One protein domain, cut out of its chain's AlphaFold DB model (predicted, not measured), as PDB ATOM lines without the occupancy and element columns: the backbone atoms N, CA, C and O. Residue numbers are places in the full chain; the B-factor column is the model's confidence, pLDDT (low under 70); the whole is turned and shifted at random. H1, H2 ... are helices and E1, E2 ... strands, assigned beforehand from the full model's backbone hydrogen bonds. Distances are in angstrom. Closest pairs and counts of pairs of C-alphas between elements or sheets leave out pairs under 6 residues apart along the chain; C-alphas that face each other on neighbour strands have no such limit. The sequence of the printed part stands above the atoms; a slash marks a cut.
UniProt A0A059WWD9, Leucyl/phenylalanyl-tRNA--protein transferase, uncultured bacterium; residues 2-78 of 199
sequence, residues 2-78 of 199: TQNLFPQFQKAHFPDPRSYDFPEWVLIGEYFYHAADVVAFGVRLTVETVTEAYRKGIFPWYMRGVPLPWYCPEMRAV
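What this domain is: This is residues 2 to 78 of the 199 residues of the protein "Leucyl/phenylalanyl-tRNA--protein transferase" of uncultured bacterium (UniProt A0A059WWD9). There is little regular structure: two small strand pairs, E3 with E4 in the middle and the hairpin E1-E2 toward one end, with the short helix H1 toward the other end and a long unnamed stretch, residues 2 to 24, along one side. The printed part has 77 residues, 24 in named elements ordered E1 E2 E3 H1 E4, class mixed, both sheets antiparallel. It is compact, radius of gyration of the C-alphas 12.2 A, spanning 36 by 25 by 24 A.

Where its parts are: E1 is residues 25 to 28, from C-alpha 25 at (117.014, 296.999, 207.317); E2 is 31 to 34. E3 is 38 to 41 and E4 69 to 71, ending at (122.852, 289.742, 217.860). H1, 47 to 55, is 12.5 A long.

How they stand to each other: E1 and E2 form a hairpin, N 26 to O 33 being 2.9 A. E3 is near E1 and antiparallel to E4, N 39 to O 70 being 2.8 A. Residues 59 to 60 pair antiparallel with 70 to 71 of E4. H1 is apart from E1 and E2; its O i to N i+4 pairs are within hydrogen-bond range.

The domain as a whole: The C-alphas of Thr 2 and Val 78, the farthest apart, are 39.9 A apart. The printed part has no cut. H1 to E4 is a long link. Residues 2 to 12 have pLDDT under 70.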
ATOM      1  N   THR A   2     115.684 312.563 203.725       37.72
ATOM      2  CA  THR A   2     116.635 311.533 204.147       37.72
ATOM      3  C   THR A   2     117.165 311.924 205.520       37.72
ATOM      4  O   THR A   2     118.117 312.690 205.640       37.72
ATOM      5  N   GLN A   3     116.489 311.465 206.576       35.09
ATOM      6  CA  GLN A   3     117.098 311.470 207.899       35.09
ATOM      7  C   GLN A   3     118.379 310.642 207.804       35.09
ATOM      8  O   GLN A   3     118.371 309.554 207.232       35.09
ATOM      9  N   ASN A   4     119.482 311.205 208.297       35.34
ATOM     10  CA  ASN A   4     120.763 310.525 208.423       35.34
ATOM     11  C   ASN A   4     120.529 309.090 208.926       35.34
ATOM     12  O   ASN A   4     120.069 308.911 210.047       35.34
ATOM     13  N   LEU A   5     120.847 308.083 208.106       43.16
ATOM     14  CA  LEU A   5     120.757 306.654 208.456       43.16
ATOM     15  C   LEU A   5     121.992 306.165 209.242       43.16
ATOM     16  O   LEU A   5     122.119 304.983 209.535       43.16
ATOM     17  N   PHE A   6     122.901 307.083 209.594       46.50
ATOM     18  CA  PHE A   6     124.165 306.806 210.286       46.50
ATOM     19  C   PHE A   6     124.396 307.471 211.666       46.50
ATOM     20  O   PHE A   6     125.544 307.496 212.108       46.50
ATOM     21  N   PRO A   7     123.416 307.989 212.432       39.56
ATOM     22  CA  PRO A   7     123.666 308.332 213.819       39.56
ATOM     23  C   PRO A   7     123.331 307.096 214.653       39.56
ATOM     24  O   PRO A   7     122.148 306.856 214.865       39.56
ATOM     25  N   GLN A   8     124.333 306.322 215.112       46.75
ATOM     26  CA  GLN A   8     124.364 305.699 216.464       46.75
ATOM     27  C   GLN A   8     125.324 304.512 216.680       46.75
ATOM     28  O   GLN A   8     125.500 304.116 217.831       46.75
ATOM     29  N   PHE A   9     126.031 303.992 215.674       48.09
ATOM     30  CA  PHE A   9     126.923 302.826 215.864       48.09
ATOM     31  C   PHE A   9     128.182 303.077 216.728       48.09
ATOM     32  O   PHE A   9     128.969 302.168 216.973       48.09
ATOM     33  N   GLN A  10     128.369 304.307 217.219       47.59
ATOM     34  CA  GLN A  10     129.434 304.697 218.150       47.59
ATOM     35  C   GLN A  10     128.959 304.890 219.598       47.59
ATOM     36  O   GLN A  10     129.725 305.381 220.428       47.59
ATOM     37  N   LYS A  11     127.712 304.546 219.944       52.38
ATOM     38  CA  LYS A  11     127.301 304.588 221.352       52.38
ATOM     39  C   LYS A  11     128.038 303.492 222.124       52.38
ATOM     40  O   LYS A  11     128.059 302.339 221.712       52.38
ATOM     41  N   ALA A  12     128.626 303.864 223.261       59.69
ATOM     42  CA  ALA A  12     129.352 302.959 224.155       59.69
ATOM     43  C   ALA A  12     128.460 301.898 224.834       59.69
ATOM     44  O   ALA A  12     128.972 301.101 225.611       59.69
ATOM     45  N   HIS A  13     127.152 301.911 224.554       75.88
ATOM     46  CA  HIS A  13     126.129 301.122 225.229       75.88
ATOM     47  C   HIS A  13     125.077 300.615 224.242       75.88
ATOM     48  O   HIS A  13     124.685 301.334 223.317       75.88
ATOM     49  N   PHE A  14     124.576 299.405 224.482       88.06
ATOM     50  CA  PHE A  14     123.470 298.812 223.734       88.06
ATOM     51  C   PHE A  14     122.132 299.374 224.238       88.06
ATOM     52  O   PHE A  14     121.941 299.482 225.451       88.06
ATOM     53  N   PRO A  15     121.169 299.728 223.373       86.56
ATOM     54  CA  PRO A  15     119.811 300.002 223.840       86.56
ATOM     55  C   PRO A  15     119.175 298.728 224.438       86.56
ATOM     56  O   PRO A  15     119.663 297.626 224.200       86.56
ATOM     57  N   ASP A  16     118.131 298.869 225.264       87.56
ATOM     58  CA  ASP A  16     117.426 297.713 225.851       87.56
ATOM     59  C   ASP A  16     116.626 296.988 224.756       87.56
ATOM     60  O   ASP A  16     115.661 297.576 224.249       87.56
ATOM     61  N   PRO A  17     116.969 295.727 224.416       87.44
ATOM     62  CA  PRO A  17     116.326 295.024 223.313       87.44
ATOM     63  C   PRO A  17     114.826 294.785 223.487       87.44
ATOM     64  O   PRO A  17     114.137 294.508 222.516       87.44
ATOM     65  N   ARG A  18     114.296 294.916 224.708       86.44
ATOM     66  CA  ARG A  18     112.865 294.722 224.999       86.44
ATOM     67  C   ARG A  18     112.009 295.943 224.680       86.44
ATOM     68  O   ARG A  18     110.788 295.847 224.681       86.44
ATOM     69  N   SER A  19     112.636 297.105 224.520       88.38
ATOM     70  CA  SER A  19     111.933 298.390 224.382       88.38
ATOM     71  C   SER A  19     112.370 299.194 223.166       88.38
ATOM     72  O   SER A  19     111.680 300.130 222.771       88.38
ATOM     73  N   TYR A  20     113.524 298.856 222.595       84.50
ATOM     74  CA  TYR A  20     114.052 299.530 221.429       84.50
ATOM     75  C   TYR A  20     113.606 298.815 220.158       84.50
ATOM     76  O   TYR A  20     113.884 297.633 219.978       84.50
ATOM     77  N   ASP A  21     112.944 299.559 219.279       83.12
ATOM     78  CA  ASP A  21     112.547 299.092 217.955       83.12
ATOM     79  C   ASP A  21     113.744 299.205 216.996       83.12
ATOM     80  O   ASP A  21     114.163 300.309 216.621       83.12
ATOM     81  N   PHE A  22     114.367 298.069 216.674       82.69
ATOM     82  CA  PHE A  22     115.505 298.037 215.756       82.69
ATOM     83  C   PHE A  22     115.022 298.062 214.308       82.69
ATOM     84  O   PHE A  22     114.052 297.391 213.966       82.69
ATOM     85  N   PRO A  23     115.712 298.801 213.425       83.50
ATOM     86  CA  PRO A  23     115.332 298.836 212.023       83.50
ATOM     87  C   PRO A  23     115.474 297.445 211.393       83.50
ATOM     88  O   PRO A  23     116.523 296.817 211.500       83.50
ATOM     89  N   GLU A  24     114.449 297.012 210.659       85.31
ATOM     90  CA  GLU A  24     114.454 295.747 209.905       85.31
ATOM     91  C   GLU A  24     115.596 295.693 208.872       85.31
ATOM     92  O   GLU A  24     116.185 294.642 208.617       85.31
ATOM     93  N   TRP A  25     115.953 296.849 208.306       87.12
ATOM     94  CA  TRP A  25     117.014 296.999 207.317       87.12
ATOM     95  C   TRP A  25     117.986 298.099 207.722       87.12
ATOM     96  O   TRP A  25     117.579 299.206 208.080       87.12
ATOM     97  N   VAL A  26     119.283 297.831 207.585       84.75
ATOM     98  CA  VAL A  26     120.340 298.828 207.793       84.75
ATOM     99  C   VAL A  26     121.209 298.969 206.552       84.75
ATOM    100  O   VAL A  26     121.446 298.007 205.826       84.75
ATOM    101  N   LEU A  27     121.708 300.180 206.315       82.69
ATOM    102  CA  LEU A  27     122.659 300.453 205.243       82.69
ATOM    103  C   LEU A  27     124.089 300.303 205.783       82.69
ATOM    104  O   LEU A  27     124.485 301.016 206.704       82.69
ATOM    105  N   ILE A  28     124.872 299.388 205.210       81.06
ATOM    106  CA  ILE A  28     126.290 299.176 205.532       81.06
ATOM    107  C   ILE A  28     127.108 299.483 204.278       81.06
ATOM    108  O   ILE A  28     127.138 298.701 203.326       81.06
ATOM    109  N   GLY A  29     127.768 300.642 204.268       81.62
ATOM    110  CA  GLY A  29     128.375 301.170 203.046       81.62
ATOM    111  C   GLY A  29     127.291 301.458 202.008       81.62
ATOM    112  O   GLY A  29     126.446 302.319 202.233       81.62
ATOM    113  N   GLU A  30     127.296 300.713 200.905       82.75
ATOM    114  CA  GLU A  30     126.307 300.824 199.820       82.75
ATOM    115  C   GLU A  30     125.288 299.667 199.806       82.75
ATOM    116  O   GLU A  30     124.431 299.607 198.926       82.75
ATOM    117  N   TYR A  31     125.358 298.742 200.771       81.25
ATOM    118  CA  TYR A  31     124.538 297.529 200.797       81.25
ATOM    119  C   TYR A  31     123.462 297.583 201.881       81.25
ATOM    120  O   TYR A  31     123.742 297.945 203.025       81.25
ATOM    121  N   PHE A  32     122.245 297.157 201.542       84.06
ATOM    122  CA  PHE A  32     121.191 296.910 202.525       84.06
ATOM    123  C   PHE A  32     121.383 295.541 203.178       84.06
ATOM    124  O   PHE A  32     121.527 294.528 202.492       84.06
ATOM    125  N   TYR A  33     121.367 295.518 204.507       81.12
ATOM    126  CA  TYR A  33     121.453 294.314 205.318       81.12
ATOM    127  C   TYR A  33     120.160 294.129 206.110       81.12
ATOM    128  O   TYR A  33     119.711 295.060 206.777       81.12
ATOM    129  N   HIS A  34     119.580 292.931 206.041       84.88
ATOM    130  CA  HIS A  34     118.413 292.558 206.838       84.88
ATOM    131  C   HIS A  34     118.853 292.282 208.277       84.88
ATOM    132  O   HIS A  34     119.558 291.308 208.546       84.88
ATOM    133  N   ALA A  35     118.480 293.171 209.190       80.25
ATOM    134  CA  ALA A  35     119.002 293.254 210.544       80.25
ATOM    135  C   ALA A  35     118.076 292.640 211.601       80.25
ATOM    136  O   ALA A  35     118.317 292.889 212.770       80.25
ATOM    137  N   ALA A  36     117.064 291.844 211.228       75.25
ATOM    138  CA  ALA A  36     116.013 291.345 212.133       75.25
ATOM    139  C   ALA A  36     116.495 290.817 213.503       75.25
ATOM    140  O   ALA A  36     115.806 291.012 214.494       75.25
ATOM    141  N   ASP A  37     117.696 290.233 213.581       86.81
ATOM    142  CA  ASP A  37     118.286 289.753 214.839       86.81
ATOM    143  C   ASP A  37     119.513 290.557 215.308       86.81
ATOM    144  O   ASP A  37     120.152 290.186 216.290       86.81
ATOM    145  N   VAL A  38     119.904 291.624 214.606       89.81
ATOM    146  CA  VAL A  38     121.098 292.436 214.882       89.81
ATOM    147  C   VAL A  38     120.712 293.774 215.498       89.81
ATOM    148  O   VAL A  38     120.115 294.635 214.861       89.81
ATOM    149  N   VAL A  39     121.171 293.994 216.725       90.31
ATOM    150  CA  VAL A  39     120.879 295.207 217.499       90.31
ATOM    151  C   VAL A  39     121.916 296.311 217.306       90.31
ATOM    152  O   VAL A  39     121.650 297.486 217.557       90.31
ATOM    153  N   ALA A  40     123.125 295.960 216.868       88.69
ATOM    154  CA  ALA A  40     124.175 296.927 216.582       88.69
ATOM    155  C   ALA A  40     125.219 296.376 215.608       88.69
ATOM    156  O   ALA A  40     125.512 295.182 215.590       88.69
ATOM    157  N   PHE A  41     125.854 297.283 214.866       88.19
ATOM    158  CA  PHE A  41     127.023 297.008 214.035       88.19
ATOM    159  C   PHE A  41     128.213 297.839 214.503       88.19
ATOM    160  O   PHE A  41     128.064 299.005 214.853       88.19
ATOM    161  N   GLY A  42     129.411 297.258 214.485       87.06
ATOM    162  CA  GLY A  42     130.667 297.996 214.650       87.06
ATOM    163  C   GLY A  42     130.975 298.493 216.067       87.06
ATOM    164  O   GLY A  42     132.022 299.113 216.259       87.06
ATOM    165  N   VAL A  43     130.134 298.191 217.065       90.25
ATOM    166  CA  VAL A  43     130.486 298.404 218.478       90.25
ATOM    167  C   VAL A  43     131.742 297.587 218.784       90.25
ATOM    168  O   VAL A  43     131.838 296.411 218.418       90.25
ATOM    169  N   ARG A  44     132.737 298.230 219.408       92.81
ATOM    170  CA  ARG A  44     134.054 297.629 219.659       92.81
ATOM    171  C   ARG A  44     133.924 296.384 220.532       92.81
ATOM    172  O   ARG A  44     133.221 296.408 221.537       92.81
ATOM    173  N   LEU A  45     134.671 295.339 220.192       95.12
ATOM    174  CA  LEU A  45     134.813 294.150 221.026       95.12
ATOM    175  C   LEU A  45     135.786 294.451 222.177       95.12
ATOM    176  O   LEU A  45     137.001 294.471 221.978       95.12
ATOM    177  N   THR A  46     135.259 294.728 223.366       96.38
ATOM    178  CA  THR A  46     136.031 294.881 224.606       96.38
ATOM    179  C   THR A  46     135.360 294.086 225.716       96.38
ATOM    180  O   THR A  46     134.227 293.634 225.581       96.38
ATOM    181  N   VAL A  47     136.053 293.909 226.836       96.25
ATOM    182  CA  VAL A  47     135.501 293.181 227.985       96.25
ATOM    183  C   VAL A  47     134.240 293.865 228.509       96.25
ATOM    184  O   VAL A  47     133.264 293.201 228.844       96.25
ATOM    185  N   GLU A  48     134.243 295.194 228.539       95.06
ATOM    186  CA  GLU A  48     133.149 296.025 229.030       95.06
ATOM    187  C   GLU A  48     131.920 295.918 228.121       95.06
ATOM    188  O   GLU A  48     130.818 295.689 228.619       95.06
ATOM    189  N   THR A  49     132.104 296.005 226.798       95.25
ATOM    190  CA  THR A  49     130.988 295.884 225.849       95.25
ATOM    191  C   THR A  49     130.426 294.471 225.827       95.25
ATOM    192  O   THR A  49     129.210 294.305 225.834       95.25
ATOM    193  N   VAL A  50     131.277 293.443 225.886       96.44
ATOM    194  CA  VAL A  50     130.821 292.051 225.963       96.44
ATOM    195  C   VAL A  50     130.052 291.797 227.265       96.44
ATOM    196  O   VAL A  50     128.966 291.226 227.236       96.44
ATOM    197  N   THR A  51     130.552 292.295 228.397       94.81
ATOM    198  CA  THR A  51     129.865 292.195 229.696       94.81
ATOM    199  C   THR A  51     128.484 292.850 229.669       94.81
ATOM    200  O   THR A  51     127.513 292.289 230.178       94.81
ATOM    201  N   GLU A  52     128.380 294.048 229.092       94.25
ATOM    202  CA  GLU A  52     127.097 294.729 228.935       94.25
ATOM    203  C   GLU A  52     126.149 293.951 228.014       94.25
ATOM    204  O   GLU A  52     124.967 293.818 228.332       94.25
ATOM    205  N   ALA A  53     126.668 293.429 226.900       95.44
ATOM    206  CA  ALA A  53     125.895 292.684 225.918       95.44
ATOM    207  C   ALA A  53     125.236 291.447 226.545       95.44
ATOM    208  O   ALA A  53     124.012 291.318 226.479       95.44
ATOM    209  N   TYR A  54     126.000 290.596 227.242       95.94
ATOM    210  CA  TYR A  54     125.452 289.377 227.854       95.94
ATOM    211  C   TYR A  54     124.367 289.667 228.891       95.94
ATOM    212  O   TYR A  54     123.352 288.973 228.917       95.94
ATOM    213  N   ARG A  55     124.505 290.740 229.680       92.38
ATOM    214  CA  ARG A  55     123.463 291.177 230.633       92.38
ATOM    215  C   ARG A  55     122.146 291.580 229.967       92.38
ATOM    216  O   ARG A  55     121.121 291.647 230.637       92.38
ATOM    217  N   LYS A  56     122.176 291.869 228.667       92.75
ATOM    218  CA  LYS A  56     121.018 292.237 227.845       92.75
ATOM    219  C   LYS A  56     120.587 291.117 226.892       92.75
ATOM    220  O   LYS A  56     119.725 291.351 226.057       92.75
ATOM    221  N   GLY A  57     121.180 289.921 226.985       93.62
ATOM    222  CA  GLY A  57     120.914 288.810 226.062       93.62
ATOM    223  C   GLY A  57     121.550 288.971 224.674       93.62
ATOM    224  O   GLY A  57     121.244 288.203 223.759       93.62
ATOM    225  N   ILE A  58     122.451 289.941 224.515       95.38
ATOM    226  CA  ILE A  58     123.123 290.275 223.259       95.38
ATOM    227  C   ILE A  58     124.459 289.527 223.182       95.38
ATOM    228  O   ILE A  58     125.158 289.401 224.186       95.38
ATOM    229  N   PHE A  59     124.853 289.068 221.994       96.06
ATOM    230  CA  PHE A  59     126.157 288.432 221.783       96.06
ATOM    231  C   PHE A  59     126.814 288.863 220.461       96.06
ATOM    232  O   PHE A  59     126.121 289.065 219.462       96.06
ATOM    233  N   PRO A  60     128.146 289.026 220.426       95.94
ATOM    234  CA  PRO A  60     128.861 289.349 219.200       95.94
ATOM    235  C   PRO A  60     129.080 288.093 218.353       95.94
ATOM    236  O   PRO A  60     129.491 287.055 218.865       95.94
ATOM    237  N   TRP A  61     128.901 288.195 217.038       93.69
ATOM    238  CA  TRP A  61     129.246 287.103 216.125       93.69
ATOM    239  C   TRP A  61     129.930 287.665 214.888       93.69
ATOM    240  O   TRP A  61     129.310 288.290 214.033       93.69
ATOM    241  N   TYR A  62     131.240 287.437 214.782       91.75
ATOM    242  CA  TYR A  62     132.016 287.923 213.649       91.75
ATOM    243  C   TYR A  62     131.548 287.321 212.321       91.75
ATOM    244  O   TYR A  62     131.478 286.101 212.154       91.75
ATOM    245  N   MET A  63     131.355 288.200 211.341       87.50
ATOM    246  CA  MET A  63     131.111 287.843 209.955       87.50
ATOM    247  C   MET A  63     132.081 288.609 209.057       87.50
ATOM    248  O   MET A  63     132.273 289.818 209.189       87.50
ATOM    249  N   ARG A  64     132.732 287.893 208.136       85.88
ATOM    250  CA  ARG A  64     133.727 288.486 207.238       85.88
ATOM    251  C   ARG A  64     133.063 289.502 206.308       85.88
ATOM    252  O   ARG A  64     132.091 289.178 205.642       85.88
ATOM    253  N   GLY A  65     133.666 290.684 206.194       84.62
ATOM    254  CA  GLY A  65     133.251 291.706 205.227       84.62
ATOM    255  C   GLY A  65     132.177 292.671 205.730       84.62
ATOM    256  O   GLY A  65     131.818 293.580 204.991       84.62
ATOM    257  N   VAL A  66     131.714 292.529 206.975       86.81
ATOM    258  CA  VAL A  66     130.832 293.505 207.629       86.81
ATOM    259  C   VAL A  66     131.440 293.985 208.952       86.81
ATOM    260  O   VAL A  66     132.223 293.251 209.565       86.81
ATOM    261  N   PRO A  67     131.105 295.201 209.427       89.75
ATOM    262  CA  PRO A  67     131.396 295.599 210.803       89.75
ATOM    263  C   PRO A  67     130.794 294.592 211.789       89.75
ATOM    264  O   PRO A  67     129.722 294.061 211.512       89.75
ATOM    265  N   LEU A  68     131.457 294.347 212.928       92.31
ATOM    266  CA  LEU A  68     131.048 293.327 213.905       92.31
ATOM    267  C   LEU A  68     129.557 293.461 214.270       92.31
ATOM    268  O   LEU A  68     129.197 294.456 214.907       92.31
ATOM    269  N   PRO A  69     128.712 292.492 213.892       92.06
ATOM    270  CA  PRO A  69     127.319 292.476 214.298       92.06
ATOM    271  C   PRO A  69     127.170 291.956 215.734       92.06
ATOM    272  O   PRO A  69     127.874 291.037 216.168       92.06
ATOM    273  N   TRP A  70     126.219 292.545 216.449       94.25
ATOM    274  CA  TRP A  70     125.799 292.155 217.791       94.25
ATOM    275  C   TRP A  70     124.352 291.689 217.730       94.25
ATOM    276  O   TRP A  70     123.474 292.461 217.352       94.25
ATOM    277  N   TYR A  71     124.117 290.429 218.075       94.00
ATOM    278  CA  TYR A  71     122.852 289.742 217.860       94.00
ATOM    279  C   TYR A  71     122.011 289.668 219.133       94.00
ATOM    280  O   TYR A  71     122.538 289.395 220.210       94.00
ATOM    281  N   CYS A  72     120.699 289.833 218.989       94.00
ATOM    282  CA  CYS A  72     119.678 289.505 219.978       94.00
ATOM    283  C   CYS A  72     118.466 288.896 219.253       94.00
ATOM    284  O   CYS A  72     117.494 289.606 219.009       94.00
ATOM    285  N   PRO A  73     118.532 287.609 218.870       91.06
ATOM    286  CA  PRO A  73     117.468 286.975 218.105       91.06
ATOM    287  C   PRO A  73     116.148 286.955 218.868       91.06
ATOM    288  O   PRO A  73     116.153 286.669 220.068       91.06
ATOM    289  N   GLU A  74     115.038 287.188 218.164       86.50
ATOM    290  CA  GLU A  74     113.690 287.120 218.752       86.50
ATOM    291  C   GLU A  74     113.403 285.710 219.294       86.50
ATOM    292  O   GLU A  74     112.963 285.535 220.431       86.50
ATOM    293  N   MET A  75     113.744 284.687 218.504       89.81
ATOM    294  CA  MET A  75     113.689 283.285 218.909       89.81
ATOM    295  C   MET A  75     115.074 282.809 219.337       89.81
ATOM    296  O   MET A  75     115.994 282.691 218.522       89.81
ATOM    297  N   ARG A  76     115.230 282.488 220.625       92.62
ATOM    298  CA  ARG A  76     116.511 282.054 221.188       92.62
ATOM    299  C   ARG A  76     116.558 280.544 221.390       92.62
ATOM    300  O   ARG A  76     115.687 279.964 222.029       92.62
ATOM    301  N   ALA A  77     117.629 279.919 220.906       93.50
ATOM    302  CA  ALA A  77     117.950 278.550 221.283       93.50
ATOM    303  C   ALA A  77     118.406 278.517 222.749       93.50
ATOM    304  O   ALA A  77     119.413 279.136 223.105       93.50
ATOM    305  N   VAL A  78     117.666 277.786 223.577       94.19
ATOM    306  CA  VAL A  78     117.982 277.518 224.983       94.19
ATOM    307  C   VAL A  78     118.037 276.011 225.205       94.19
ATOM    308  O   VAL A  78     117.413 275.247 224.469       94.19
TER     309      VAL A  78